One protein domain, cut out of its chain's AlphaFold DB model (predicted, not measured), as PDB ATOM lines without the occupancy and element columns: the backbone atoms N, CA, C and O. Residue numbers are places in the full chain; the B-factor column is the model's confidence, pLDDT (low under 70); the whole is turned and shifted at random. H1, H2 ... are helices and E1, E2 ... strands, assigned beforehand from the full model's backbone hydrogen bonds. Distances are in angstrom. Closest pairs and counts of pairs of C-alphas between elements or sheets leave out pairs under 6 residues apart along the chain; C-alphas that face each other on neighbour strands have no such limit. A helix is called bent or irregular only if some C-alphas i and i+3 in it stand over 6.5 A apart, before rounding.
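What this domain is: This is residues 162 to 239 of the 310 residues of an uncharacterized protein of Alphaproteobacteria bacterium MarineAlpha3_Bin7 (UniProt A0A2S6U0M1). A long two-strand hairpin, E1 and E2, is joined by the bent strand E4 and the short strand E3 into one strongly twisted sheet. The small helix H3 sits over E4 at one end of the domain, while the loop of residues 184 to 196 leads from E2 away to two tiny helices, H1 and H2, near the opposite end. The 78 printed residues hold, in order, E1, E2, H1, H2, E3, H3 and E4; the sheet runs E2, E1, E4, E3, antiparallel throughout, and the class is mixed, helices and strands. The whole is compact, with a radius of gyration of the C-alphas of 12.2 A, and rounded, spanning 33 by 31 by 23 A.

How they stand to each other: Begin at Lys 162, where E1, residues 162 to 169, starts, and go on to E2, residues 175 to 183; the two form an antiparallel hairpin at 146 degrees, with N 169 and O 175 at 2.7 A. Beyond E2, residues 188 to 189 pair antiparallel with its residues 182 to 183. Next look at H1, residues 197 to 200, which is not on the sheet, and H2, residues 203 to 206, which only grazes it. H1 and H2 are close but not clearly touching; their closest C-alphas, of Trp 198 and Ala 204, are 7.6 A apart. E3, residues 209 to 211, is an edge strand beside E4, residues 229 to 238, antiparallel at 140 degrees, with N 236 and O 209 at 2.8 A. H3, residues 216 to 220, is on the sheet over E4 at a height of 7.6 A; their closest C-alphas, of Ser 217 and Asp 231, are 4.6 A apart. E4 bends by 97 degrees at residue 232 and is antiparallel to E1 at 139 degrees, with N 164 and O 235 at 2.8 A and N 230 and O 166 at 2.9 A. The O i to N i+4 pair of H3 is within hydrogen-bond range; H1 and H2 are too short for one.

Where its parts are: Find C-alpha 162 at (-46.022, 45.966, -6.554); from there E1 runs 21.7 A to C-alpha 169. E2 returns over 24.2 A to C-alpha 183 at (-45.974, 53.768, -8.030). E4 measures 21.2 A and ends at C-alpha 238, at (-47.562, 39.758, -7.742).

The domain as a whole: The C-alphas farthest apart, of Glu 171 and Ala 185, are 33.7 A apart. The printed part has no cut, and the link from E2 to H1, 13 residues, is long. Look for low confidence, pLDDT under 70, at residues 169 to 175 and 191 to 206; the mean of the printed part is 74.1.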
ATOM      1  N   LYS A 162     -46.820  44.819  -6.992       86.94
ATOM      2  CA  LYS A 162     -46.022  45.966  -6.554       86.94
ATOM      3  C   LYS A 162     -44.714  45.998  -7.324       86.94
ATOM      4  O   LYS A 162     -44.009  44.990  -7.378       86.94
ATOM      5  N   ILE A 163     -44.383  47.168  -7.853       88.62
ATOM      6  CA  ILE A 163     -43.180  47.395  -8.649       88.62
ATOM      7  C   ILE A 163     -42.081  47.982  -7.768       88.62
ATOM      8  O   ILE A 163     -42.329  48.829  -6.906       88.62
ATOM      9  N   TYR A 164     -40.850  47.538  -7.981       86.81
ATOM     10  CA  TYR A 164     -39.685  47.980  -7.235       86.81
ATOM     11  C   TYR A 164     -38.510  48.274  -8.156       86.81
ATOM     12  O   TYR A 164     -38.291  47.588  -9.155       86.81
ATOM     13  N   LEU A 165     -37.724  49.274  -7.759       86.31
ATOM     14  CA  LEU A 165     -36.452  49.594  -8.396       86.31
ATOM     15  C   LEU A 165     -35.437  48.479  -8.157       86.31
ATOM     16  O   LEU A 165     -35.437  47.842  -7.101       86.31
ATOM     17  N   VAL A 166     -34.513  48.302  -9.094       82.44
ATOM     18  CA  VAL A 166     -33.319  47.477  -8.894       82.44
ATOM     19  C   VAL A 166     -32.145  48.380  -8.551       82.44
ATOM     20  O   VAL A 166     -31.888  49.360  -9.241       82.44
ATOM     21  N   HIS A 167     -31.434  48.058  -7.473       79.62
ATOM     22  CA  HIS A 167     -30.238  48.773  -7.044       79.62
ATOM     23  C   HIS A 167     -28.994  47.914  -7.254       79.62
ATOM     24  O   HIS A 167     -28.960  46.733  -6.888       79.62
ATOM     25  N   MET A 168     -27.945  48.559  -7.747       72.94
ATOM     26  CA  MET A 168     -26.601  48.004  -7.827       72.94
ATOM     27  C   MET A 168     -25.803  48.459  -6.602       72.94
ATOM     28  O   MET A 168     -25.648  49.648  -6.340       72.94
ATOM     29  N   SER A 169     -25.312  47.506  -5.821       62.41
ATOM     30  CA  SER A 169     -24.518  47.725  -4.614       62.41
ATOM     31  C   SER A 169     -23.138  47.079  -4.763       62.41
ATOM     32  O   SER A 169     -22.985  46.024  -5.375       62.41
ATOM     33  N   GLY A 170     -22.125  47.686  -4.143       58.72
ATOM     34  CA  GLY A 170     -20.725  47.250  -4.209       58.72
ATOM     35  C   GLY A 170     -19.881  48.103  -5.159       58.72
ATOM     36  O   GLY A 170     -20.411  48.733  -6.068       58.72
ATOM     37  N   GLU A 171     -18.562  48.107  -4.949       49.41
ATOM     38  CA  GLU A 171     -17.594  49.002  -5.614       49.41
ATOM     39  C   GLU A 171     -17.578  48.899  -7.153       49.41
ATOM     40  O   GLU A 171     -17.070  49.789  -7.828       49.41
ATOM     41  N   ARG A 172     -18.162  47.831  -7.717       51.62
ATOM     42  CA  ARG A 172     -18.312  47.598  -9.165       51.62
ATOM     43  C   ARG A 172     -19.720  47.153  -9.586       51.62
ATOM     44  O   ARG A 172     -19.893  46.624 -10.677       51.62
ATOM     45  N   GLY A 173     -20.728  47.328  -8.726       55.50
ATOM     46  CA  GLY A 173     -22.099  46.877  -9.008       55.50
ATOM     47  C   GLY A 173     -22.294  45.355  -8.949       55.50
ATOM     48  O   GLY A 173     -23.198  44.811  -9.568       55.50
ATOM     49  N   GLU A 174     -21.450  44.638  -8.211       57.78
ATOM     50  CA  GLU A 174     -21.481  43.168  -8.168       57.78
ATOM     51  C   GLU A 174     -22.663  42.595  -7.372       57.78
ATOM     52  O   GLU A 174     -23.022  41.431  -7.551       57.78
ATOM     53  N   ARG A 175     -23.294  43.384  -6.491       63.00
ATOM     54  CA  ARG A 175     -24.431  42.935  -5.678       63.00
ATOM     55  C   ARG A 175     -25.711  43.610  -6.125       63.00
ATOM     56  O   ARG A 175     -25.824  44.829  -6.100       63.00
ATOM     57  N   ARG A 176     -26.707  42.800  -6.459       71.62
ATOM     58  CA  ARG A 176     -28.043  43.271  -6.823       71.62
ATOM     59  C   ARG A 176     -28.921  43.272  -5.586       71.62
ATOM     60  O   ARG A 176     -28.883  42.342  -4.781       71.62
ATOM     61  N   SER A 177     -29.704  44.325  -5.425       73.62
ATOM     62  CA  SER A 177     -30.661  44.430  -4.330       73.62
ATOM     63  C   SER A 177     -31.944  45.085  -4.805       73.62
ATOM     64  O   SER A 177     -31.945  45.879  -5.743       73.62
ATOM     65  N   ILE A 178     -33.051  44.727  -4.163       76.69
ATOM     66  CA  ILE A 178     -34.350  45.313  -4.474       76.69
ATOM     67  C   ILE A 178     -34.460  46.644  -3.724       76.69
ATOM     68  O   ILE A 178     -34.356  46.697  -2.497       76.69
ATOM     69  N   GLY A 179     -34.685  47.711  -4.479       76.38
ATOM     70  CA  GLY A 179     -34.769  49.090  -4.029       76.38
ATOM     71  C   GLY A 179     -36.123  49.499  -3.453       76.38
ATOM     72  O   GLY A 179     -36.884  48.689  -2.900       76.38
ATOM     73  N   ARG A 180     -36.420  50.800  -3.568       81.12
ATOM     74  CA  ARG A 180     -37.706  51.387  -3.155       81.12
ATOM     75  C   ARG A 180     -38.841  50.901  -4.058       81.12
ATOM     76  O   ARG A 180     -38.626  50.564  -5.221       81.12
ATOM     77  N   GLN A 181     -40.048  50.847  -3.494       86.44
ATOM     78  CA  GLN A 181     -41.263  50.637  -4.281       86.44
ATOM     79  C   GLN A 181     -41.506  51.871  -5.149       86.44
ATOM     80  O   GLN A 181     -41.322  52.992  -4.670       86.44
ATOM     81  N   VAL A 182     -41.955  51.662  -6.380       88.81
ATOM     82  CA  VAL A 182     -42.410  52.722  -7.282       88.81
ATOM     83  C   VAL A 182     -43.908  52.571  -7.481       88.81
ATOM     84  O   VAL A 182     -44.411  51.451  -7.570       88.81
ATOM     85  N   SER A 183     -44.610  53.698  -7.524       90.75
ATOM     86  CA  SER A 183     -45.974  53.768  -8.030       90.75
ATOM     87  C   SER A 183     -46.020  54.783  -9.169       90.75
ATOM     88  O   SER A 183     -45.893  55.986  -8.932       90.75
ATOM     89  N   PHE A 184     -46.180  54.292 -10.394       91.38
ATOM     90  CA  PHE A 184     -46.447  55.054 -11.611       91.38
ATOM     91  C   PHE A 184     -47.844  55.658 -11.579       91.38
ATOM     92  O   PHE A 184     -47.987  56.841 -11.879       91.38
ATOM     93  N   ALA A 185     -48.840  54.909 -11.096       89.25
ATOM     94  CA  ALA A 185     -50.207  55.413 -10.946       89.25
ATOM     95  C   ALA A 185     -50.269  56.668 -10.056       89.25
ATOM     96  O   ALA A 185     -50.994  57.617 -10.337       89.25
ATOM     97  N   ARG A 186     -49.477  56.688  -8.977       89.25
ATOM     98  CA  ARG A 186     -49.421  57.805  -8.018       89.25
ATOM     99  C   ARG A 186     -48.235  58.743  -8.237       89.25
ATOM    100  O   ARG A 186     -48.042  59.636  -7.416       89.25
ATOM    101  N   ARG A 187     -47.417  58.500  -9.268       89.12
ATOM    102  CA  ARG A 187     -46.168  59.223  -9.573       89.12
ATOM    103  C   ARG A 187     -45.309  59.498  -8.336       89.12
ATOM    104  O   ARG A 187     -44.816  60.602  -8.131       89.12
ATOM    105  N   LYS A 188     -45.145  58.485  -7.480       89.50
ATOM    106  CA  LYS A 188     -44.344  58.597  -6.257       89.50
ATOM    107  C   LYS A 188     -43.466  57.385  -5.989       89.50
ATOM    108  O   LYS A 188     -43.834  56.244  -6.277       89.50
ATOM    109  N   LEU A 189     -42.327  57.638  -5.353       85.44
ATOM    110  CA  LEU A 189     -41.529  56.601  -4.707       85.44
ATOM    111  C   LEU A 189     -42.104  56.325  -3.315       85.44
ATOM    112  O   LEU A 189     -42.467  57.245  -2.595       85.44
ATOM    113  N   GLY A 190     -42.191  55.056  -2.920       74.62
ATOM    114  CA  GLY A 190     -42.668  54.685  -1.587       74.62
ATOM    115  C   GLY A 190     -41.726  55.179  -0.484       74.62
ATOM    116  O   GLY A 190     -40.508  55.066  -0.622       74.62
ATOM    117  N   ASP A 191     -42.281  55.685   0.621       56.38
ATOM    118  CA  ASP A 191     -41.613  56.506   1.656       56.38
ATOM    119  C   ASP A 191     -40.483  55.835   2.457       56.38
ATOM    120  O   ASP A 191     -39.833  56.481   3.272       56.38
ATOM    121  N   GLY A 192     -40.164  54.565   2.225       51.72
ATOM    122  CA  GLY A 192     -39.084  53.930   2.964       51.72
ATOM    123  C   GLY A 192     -38.697  52.555   2.457       51.72
ATOM    124  O   GLY A 192     -39.508  51.777   1.947       51.72
ATOM    125  N   THR A 193     -37.410  52.268   2.622       47.56
ATOM    126  CA  THR A 193     -36.793  50.946   2.564       47.56
ATOM    127  C   THR A 193     -37.668  49.956   3.341       47.56
ATOM    128  O   THR A 193     -37.889  50.129   4.532       47.56
ATOM    129  N   TYR A 194     -38.149  48.902   2.674       47.03
ATOM    130  CA  TYR A 194     -38.942  47.815   3.277       47.03
ATOM    131  C   TYR A 194     -40.391  48.155   3.673       47.03
ATOM    132  O   TYR A 194     -40.845  47.860   4.776       47.03
ATOM    133  N   GLY A 195     -41.170  48.660   2.714       39.03
ATOM    134  CA  GLY A 195     -42.629  48.683   2.806       39.03
ATOM    135  C   GLY A 195     -43.246  47.277   2.891       39.03
ATOM    136  O   GLY A 195     -43.287  46.531   1.910       39.03
ATOM    137  N   SER A 196     -43.808  46.979   4.063       44.00
ATOM    138  CA  SER A 196     -44.618  45.825   4.481       44.00
ATOM    139  C   SER A 196     -43.896  44.495   4.762       44.00
ATOM    140  O   SER A 196     -43.120  43.959   3.976       44.00
ATOM    141  N   THR A 197     -44.245  43.932   5.918       46.19
ATOM    142  CA  THR A 197     -43.955  42.600   6.473       46.19
ATOM    143  C   THR A 197     -44.010  41.454   5.449       46.19
ATOM    144  O   THR A 197     -43.300  40.464   5.607       46.19
ATOM    145  N   TRP A 198     -44.751  41.623   4.345       45.09
ATOM    146  CA  TRP A 198     -44.814  40.699   3.204       45.09
ATOM    147  C   TRP A 198     -43.436  40.400   2.576       45.09
ATOM    148  O   TRP A 198     -43.163  39.269   2.193       45.09
ATOM    149  N   ARG A 199     -42.531  41.391   2.554       48.47
ATOM    150  CA  ARG A 199     -41.188  41.313   1.949       48.47
ATOM    151  C   ARG A 199     -40.186  40.519   2.793       48.47
ATOM    152  O   ARG A 199     -39.136  40.128   2.298       48.47
ATOM    153  N   LYS A 200     -40.487  40.320   4.084       49.12
ATOM    154  CA  LYS A 200     -39.698  39.480   5.005       49.12
ATOM    155  C   LYS A 200     -40.126  38.006   4.948       49.12
ATOM    156  O   LYS A 200     -39.439  37.161   5.519       49.12
ATOM    157  N   MET A 201     -41.228  37.688   4.264       43.56
ATOM    158  CA  MET A 201     -41.659  36.317   4.000       43.56
ATOM    159  C   MET A 201     -41.046  35.844   2.677       43.56
ATOM    160  O   MET A 201     -40.998  36.589   1.704       43.56
ATOM    161  N   LYS A 202     -40.566  34.597   2.663       48.44
ATOM    162  CA  LYS A 202     -39.817  33.925   1.584       48.44
ATOM    163  C   LYS A 202     -40.359  34.148   0.151       48.44
ATOM    164  O   LYS A 202     -39.567  34.224  -0.776       48.44
ATOM    165  N   LEU A 203     -41.657  34.413  -0.004       42.56
ATOM    166  CA  LEU A 203     -42.362  34.608  -1.278       42.56
ATOM    167  C   LEU A 203     -41.770  35.685  -2.211       42.56
ATOM    168  O   LEU A 203     -41.764  35.494  -3.422       42.56
ATOM    169  N   ALA A 204     -41.242  36.796  -1.680       47.53
ATOM    170  CA  ALA A 204     -40.636  37.854  -2.507       47.53
ATOM    171  C   ALA A 204     -39.238  37.488  -3.049       47.53
ATOM    172  O   ALA A 204     -38.673  38.215  -3.857       47.53
ATOM    173  N   ILE A 205     -38.642  36.395  -2.576       50.75
ATOM    174  CA  ILE A 205     -37.401  35.840  -3.135       50.75
ATOM    175  C   ILE A 205     -37.736  34.747  -4.149       50.75
ATOM    176  O   ILE A 205     -36.991  34.558  -5.104       50.75
ATOM    177  N   ASP A 206     -38.858  34.057  -3.953       58.28
ATOM    178  CA  ASP A 206     -39.158  32.848  -4.704       58.28
ATOM    179  C   ASP A 206     -39.687  33.139  -6.125       58.28
ATOM    180  O   ASP A 206     -39.481  32.303  -6.999       58.28
ATOM    181  N   ARG A 207     -40.345  34.292  -6.380       71.62
ATOM    182  CA  ARG A 207     -40.964  34.614  -7.696       71.62
ATOM    183  C   ARG A 207     -40.959  36.110  -8.114       71.62
ATOM    184  O   ARG A 207     -42.025  36.716  -8.235       71.62
ATOM    185  N   PRO A 208     -39.800  36.765  -8.300       78.25
ATOM    186  CA  PRO A 208     -39.717  38.074  -8.957       78.25
ATOM    187  C   PRO A 208     -39.979  37.989 -10.469       78.25
ATOM    188  O   PRO A 208     -39.418  37.143 -11.160       78.25
ATOM    189  N   TYR A 209     -40.751  38.940 -10.997       82.62
ATOM    190  CA  TYR A 209     -40.955  39.124 -12.437       82.62
ATOM    191  C   TYR A 209     -40.172  40.346 -12.911       82.62
ATOM    192  O   TYR A 209     -40.272  41.421 -12.320       82.62
ATOM    193  N   SER A 210     -39.380  40.191 -13.969       86.12
ATOM    194  CA  SER A 210     -38.602  41.296 -14.530       86.12
ATOM    195  C   SER A 210     -39.425  42.054 -15.554       86.12
ATOM    196  O   SER A 210     -39.983  41.456 -16.466       86.12
ATOM    197  N   ILE A 211     -39.431  43.376 -15.421       88.25
ATOM    198  CA  ILE A 211     -39.970  44.296 -16.416       88.25
ATOM    199  C   ILE A 211     -38.782  44.982 -17.073       88.25
ATOM    200  O   ILE A 211     -37.998  45.656 -16.399       88.25
ATOM    201  N   THR A 212     -38.649  44.802 -18.382       86.50
ATOM    202  CA  THR A 212     -37.562  45.369 -19.185       86.50
ATOM    203  C   THR A 212     -38.138  45.911 -20.477       86.50
ATOM    204  O   THR A 212     -38.754  45.160 -21.224       86.50
ATOM    205  N   ASP A 213     -37.891  47.187 -20.754       87.88
ATOM    206  CA  ASP A 213     -38.319  47.848 -21.985       87.88
ATOM    207  C   ASP A 213     -37.249  48.844 -22.444       87.88
ATOM    208  O   ASP A 213     -36.510  49.399 -21.627       87.88
ATOM    209  N   LYS A 214     -37.180  49.102 -23.753       86.75
ATOM    210  CA  LYS A 214     -36.293  50.119 -24.334       86.75
ATOM    211  C   LYS A 214     -36.648  51.528 -23.855       86.75
ATOM    212  O   LYS A 214     -35.750  52.355 -23.719       86.75
ATOM    213  N   GLU A 215     -37.925  51.794 -23.599       87.62
ATOM    214  CA  GLU A 215     -38.414  53.089 -23.127       87.62
ATOM    215  C   GLU A 215     -38.473  53.193 -21.601       87.62
ATOM    216  O   GLU A 215     -38.749  54.269 -21.072       87.62
ATOM    217  N   LEU A 216     -38.166  52.116 -20.869       88.12
ATOM    218  CA  LEU A 216     -38.328  52.070 -19.415       88.12
ATOM    219  C   LEU A 216     -37.545  53.176 -18.697       88.12
ATOM    220  O   LEU A 216     -38.091  53.827 -17.805       88.12
ATOM    221  N   SER A 217     -36.323  53.468 -19.157       88.25
ATOM    222  CA  SER A 217     -35.492  54.553 -18.620       88.25
ATOM    223  C   SER A 217     -36.204  55.909 -18.655       88.25
ATOM    224  O   SER A 217     -36.023  56.712 -17.741       88.25
ATOM    225  N   ARG A 218     -37.042  56.172 -19.670       89.19
ATOM    226  CA  ARG A 218     -37.806  57.424 -19.787       89.19
ATOM    227  C   ARG A 218     -38.839  57.548 -18.670       89.19
ATOM    228  O   ARG A 218     -38.965  58.621 -18.091       89.19
ATOM    229  N   TYR A 219     -39.543  56.463 -18.353       89.44
ATOM    230  CA  TYR A 219     -40.575  56.451 -17.314       89.44
ATOM    231  C   TYR A 219     -39.975  56.434 -15.906       89.44
ATOM    232  O   TYR A 219     -40.464  57.133 -15.023       89.44
ATOM    233  N   ILE A 220     -38.888  55.686 -15.689       87.56
ATOM    234  CA  ILE A 220     -38.163  55.694 -14.408       87.56
ATOM    235  C   ILE A 220     -37.522  57.069 -14.156       87.56
ATOM    236  O   ILE A 220     -37.510  57.544 -13.021       87.56
ATOM    237  N   GLY A 221     -37.050  57.749 -15.205       85.62
ATOM    238  CA  GLY A 221     -36.480  59.097 -15.120       85.62
ATOM    239  C   GLY A 221     -37.456  60.197 -14.682       85.62
ATOM    240  O   GLY A 221     -37.014  61.304 -14.394       85.62
ATOM    241  N   LEU A 222     -38.762  59.912 -14.593       87.44
ATOM    242  CA  LEU A 222     -39.768  60.850 -14.074       87.44
ATOM    243  C   LEU A 222     -39.734  60.994 -12.542       87.44
ATOM    244  O   LEU A 222     -40.451  61.827 -11.992       87.44
ATOM    245  N   PHE A 223     -38.939  60.176 -11.849       87.88
ATOM    246  CA  PHE A 223     -38.847  60.153 -10.392       87.88
ATOM    247  C   PHE A 223     -37.491  60.675  -9.909       87.88
ATOM    248  O   PHE A 223     -36.473  60.539 -10.583       87.88
ATOM    249  N   GLU A 224     -37.449  61.191  -8.682       86.06
ATOM    250  CA  GLU A 224     -36.192  61.499  -7.994       86.06
ATOM    251  C   GLU A 224     -35.516  60.208  -7.507       86.06
ATOM    252  O   GLU A 224     -35.778  59.701  -6.411       86.06
ATOM    253  N   LEU A 225     -34.674  59.622  -8.357       84.69
ATOM    254  CA  LEU A 225     -34.103  58.299  -8.117       84.69
ATOM    255  C   LEU A 225     -32.967  58.311  -7.080       84.69
ATOM    256  O   LEU A 225     -32.091  59.177  -7.117       84.69
ATOM    257  N   PRO A 226     -32.903  57.291  -6.202       76.44
ATOM    258  CA  PRO A 226     -31.710  57.007  -5.415       76.44
ATOM    259  C   PRO A 226     -30.468  56.759  -6.286       76.44
ATOM    260  O   PRO A 226     -30.552  56.297  -7.423       76.44
ATOM    261  N   ILE A 227     -29.290  56.986  -5.705       75.06
ATOM    262  CA  ILE A 227     -28.008  56.671  -6.347       75.06
ATOM    263  C   ILE A 227     -27.929  55.149  -6.601       75.06
ATOM    264  O   ILE A 227     -28.270  54.353  -5.724       75.06
ATOM    265  N   ASN A 228     -27.439  54.754  -7.783       78.94
ATOM    266  CA  ASN A 228     -27.238  53.365  -8.235       78.94
ATOM    267  C   ASN A 228     -28.500  52.557  -8.596       78.94
ATOM    268  O   ASN A 228     -28.497  51.326  -8.490       78.94
ATOM    269  N   VAL A 229     -29.567  53.222  -9.033       81.94
ATOM    270  CA  VAL A 229     -30.741  52.556  -9.618       81.94
ATOM    271  C   VAL A 229     -30.449  52.113 -11.055       81.94
ATOM    272  O   VAL A 229     -29.845  52.855 -11.825       81.94
ATOM    273  N   MET A 230     -30.897  50.911 -11.417       82.19
ATOM    274  CA  MET A 230     -30.967  50.477 -12.813       82.19
ATOM    275  C   MET A 230     -32.169  51.126 -13.495       82.19
ATOM    276  O   MET A 230     -33.303  50.973 -13.051       82.19
ATOM    277  N   ASP A 231     -31.916  51.837 -14.583       78.06
ATOM    278  CA  ASP A 231     -32.907  52.597 -15.344       78.06
ATOM    279  C   ASP A 231     -33.631  51.755 -16.411       78.06
ATOM    280  O   ASP A 231     -34.737  52.090 -16.815       78.06
ATOM    281  N   GLY A 232     -33.052  50.631 -16.838       81.31
ATOM    282  CA  GLY A 232     -33.669  49.729 -17.820       81.31
ATOM    283  C   GLY A 232     -34.362  48.497 -17.231       81.31
ATOM    284  O   GLY A 232     -34.742  47.600 -17.985       81.31
ATOM    285  N   GLN A 233     -34.526  48.414 -15.903       85.62
ATOM    286  CA  GLN A 233     -35.134  47.242 -15.269       85.62
ATOM    287  C   GLN A 233     -35.898  47.560 -13.983       85.62
ATOM    288  O   GLN A 233     -35.385  48.202 -13.066       85.62
ATOM    289  N   LEU A 234     -37.099  46.994 -13.882       88.06
ATOM    290  CA  LEU A 234     -37.894  46.951 -12.658       88.06
ATOM    291  C   LEU A 234     -38.192  45.506 -12.279       88.06
ATOM    292  O   LEU A 234     -38.154  44.603 -13.114       88.06
ATOM    293  N   ILE A 235     -38.530  45.306 -11.010       86.75
ATOM    294  CA  ILE A 235     -39.045  44.029 -10.527       86.75
ATOM    295  C   ILE A 235     -40.484  44.210 -10.082       86.75
ATOM    296  O   ILE A 235     -40.784  45.031  -9.215       86.75
ATOM    297  N   LEU A 236     -41.359  43.401 -10.657       86.94
ATOM    298  CA  LEU A 236     -42.726  43.221 -10.225       86.94
ATOM    299  C   LEU A 236     -42.810  42.031  -9.279       86.94
ATOM    300  O   LEU A 236     -42.280  40.953  -9.540       86.94
ATOM    301  N   PHE A 237     -43.565  42.222  -8.208       83.31
ATOM    302  CA  PHE A 237     -44.056  41.126  -7.398       83.31
ATOM    303  C   PHE A 237     -45.566  41.107  -7.413       83.31
ATOM    304  O   PHE A 237     -46.201  42.092  -7.027       83.31
ATOM    305  N   LEU A 238     -46.129  39.975  -7.810       84.25
ATOM    306  CA  LEU A 238     -47.562  39.758  -7.742       84.25
ATOM    307  C   LEU A 238     -48.011  39.679  -6.281       84.25
ATOM    308  O   LEU A 238     -47.305  39.192  -5.393       84.25
ATOM    309  N   THR A 239     -49.205  40.193  -6.017       82.00
ATOM    310  CA  THR A 239     -49.864  39.998  -4.729       82.00
ATOM    311  C   THR A 239     -50.268  38.533  -4.586       82.00
ATOM    312  O   THR A 239     -50.687  37.901  -5.552       82.00
TER     313      THR A 239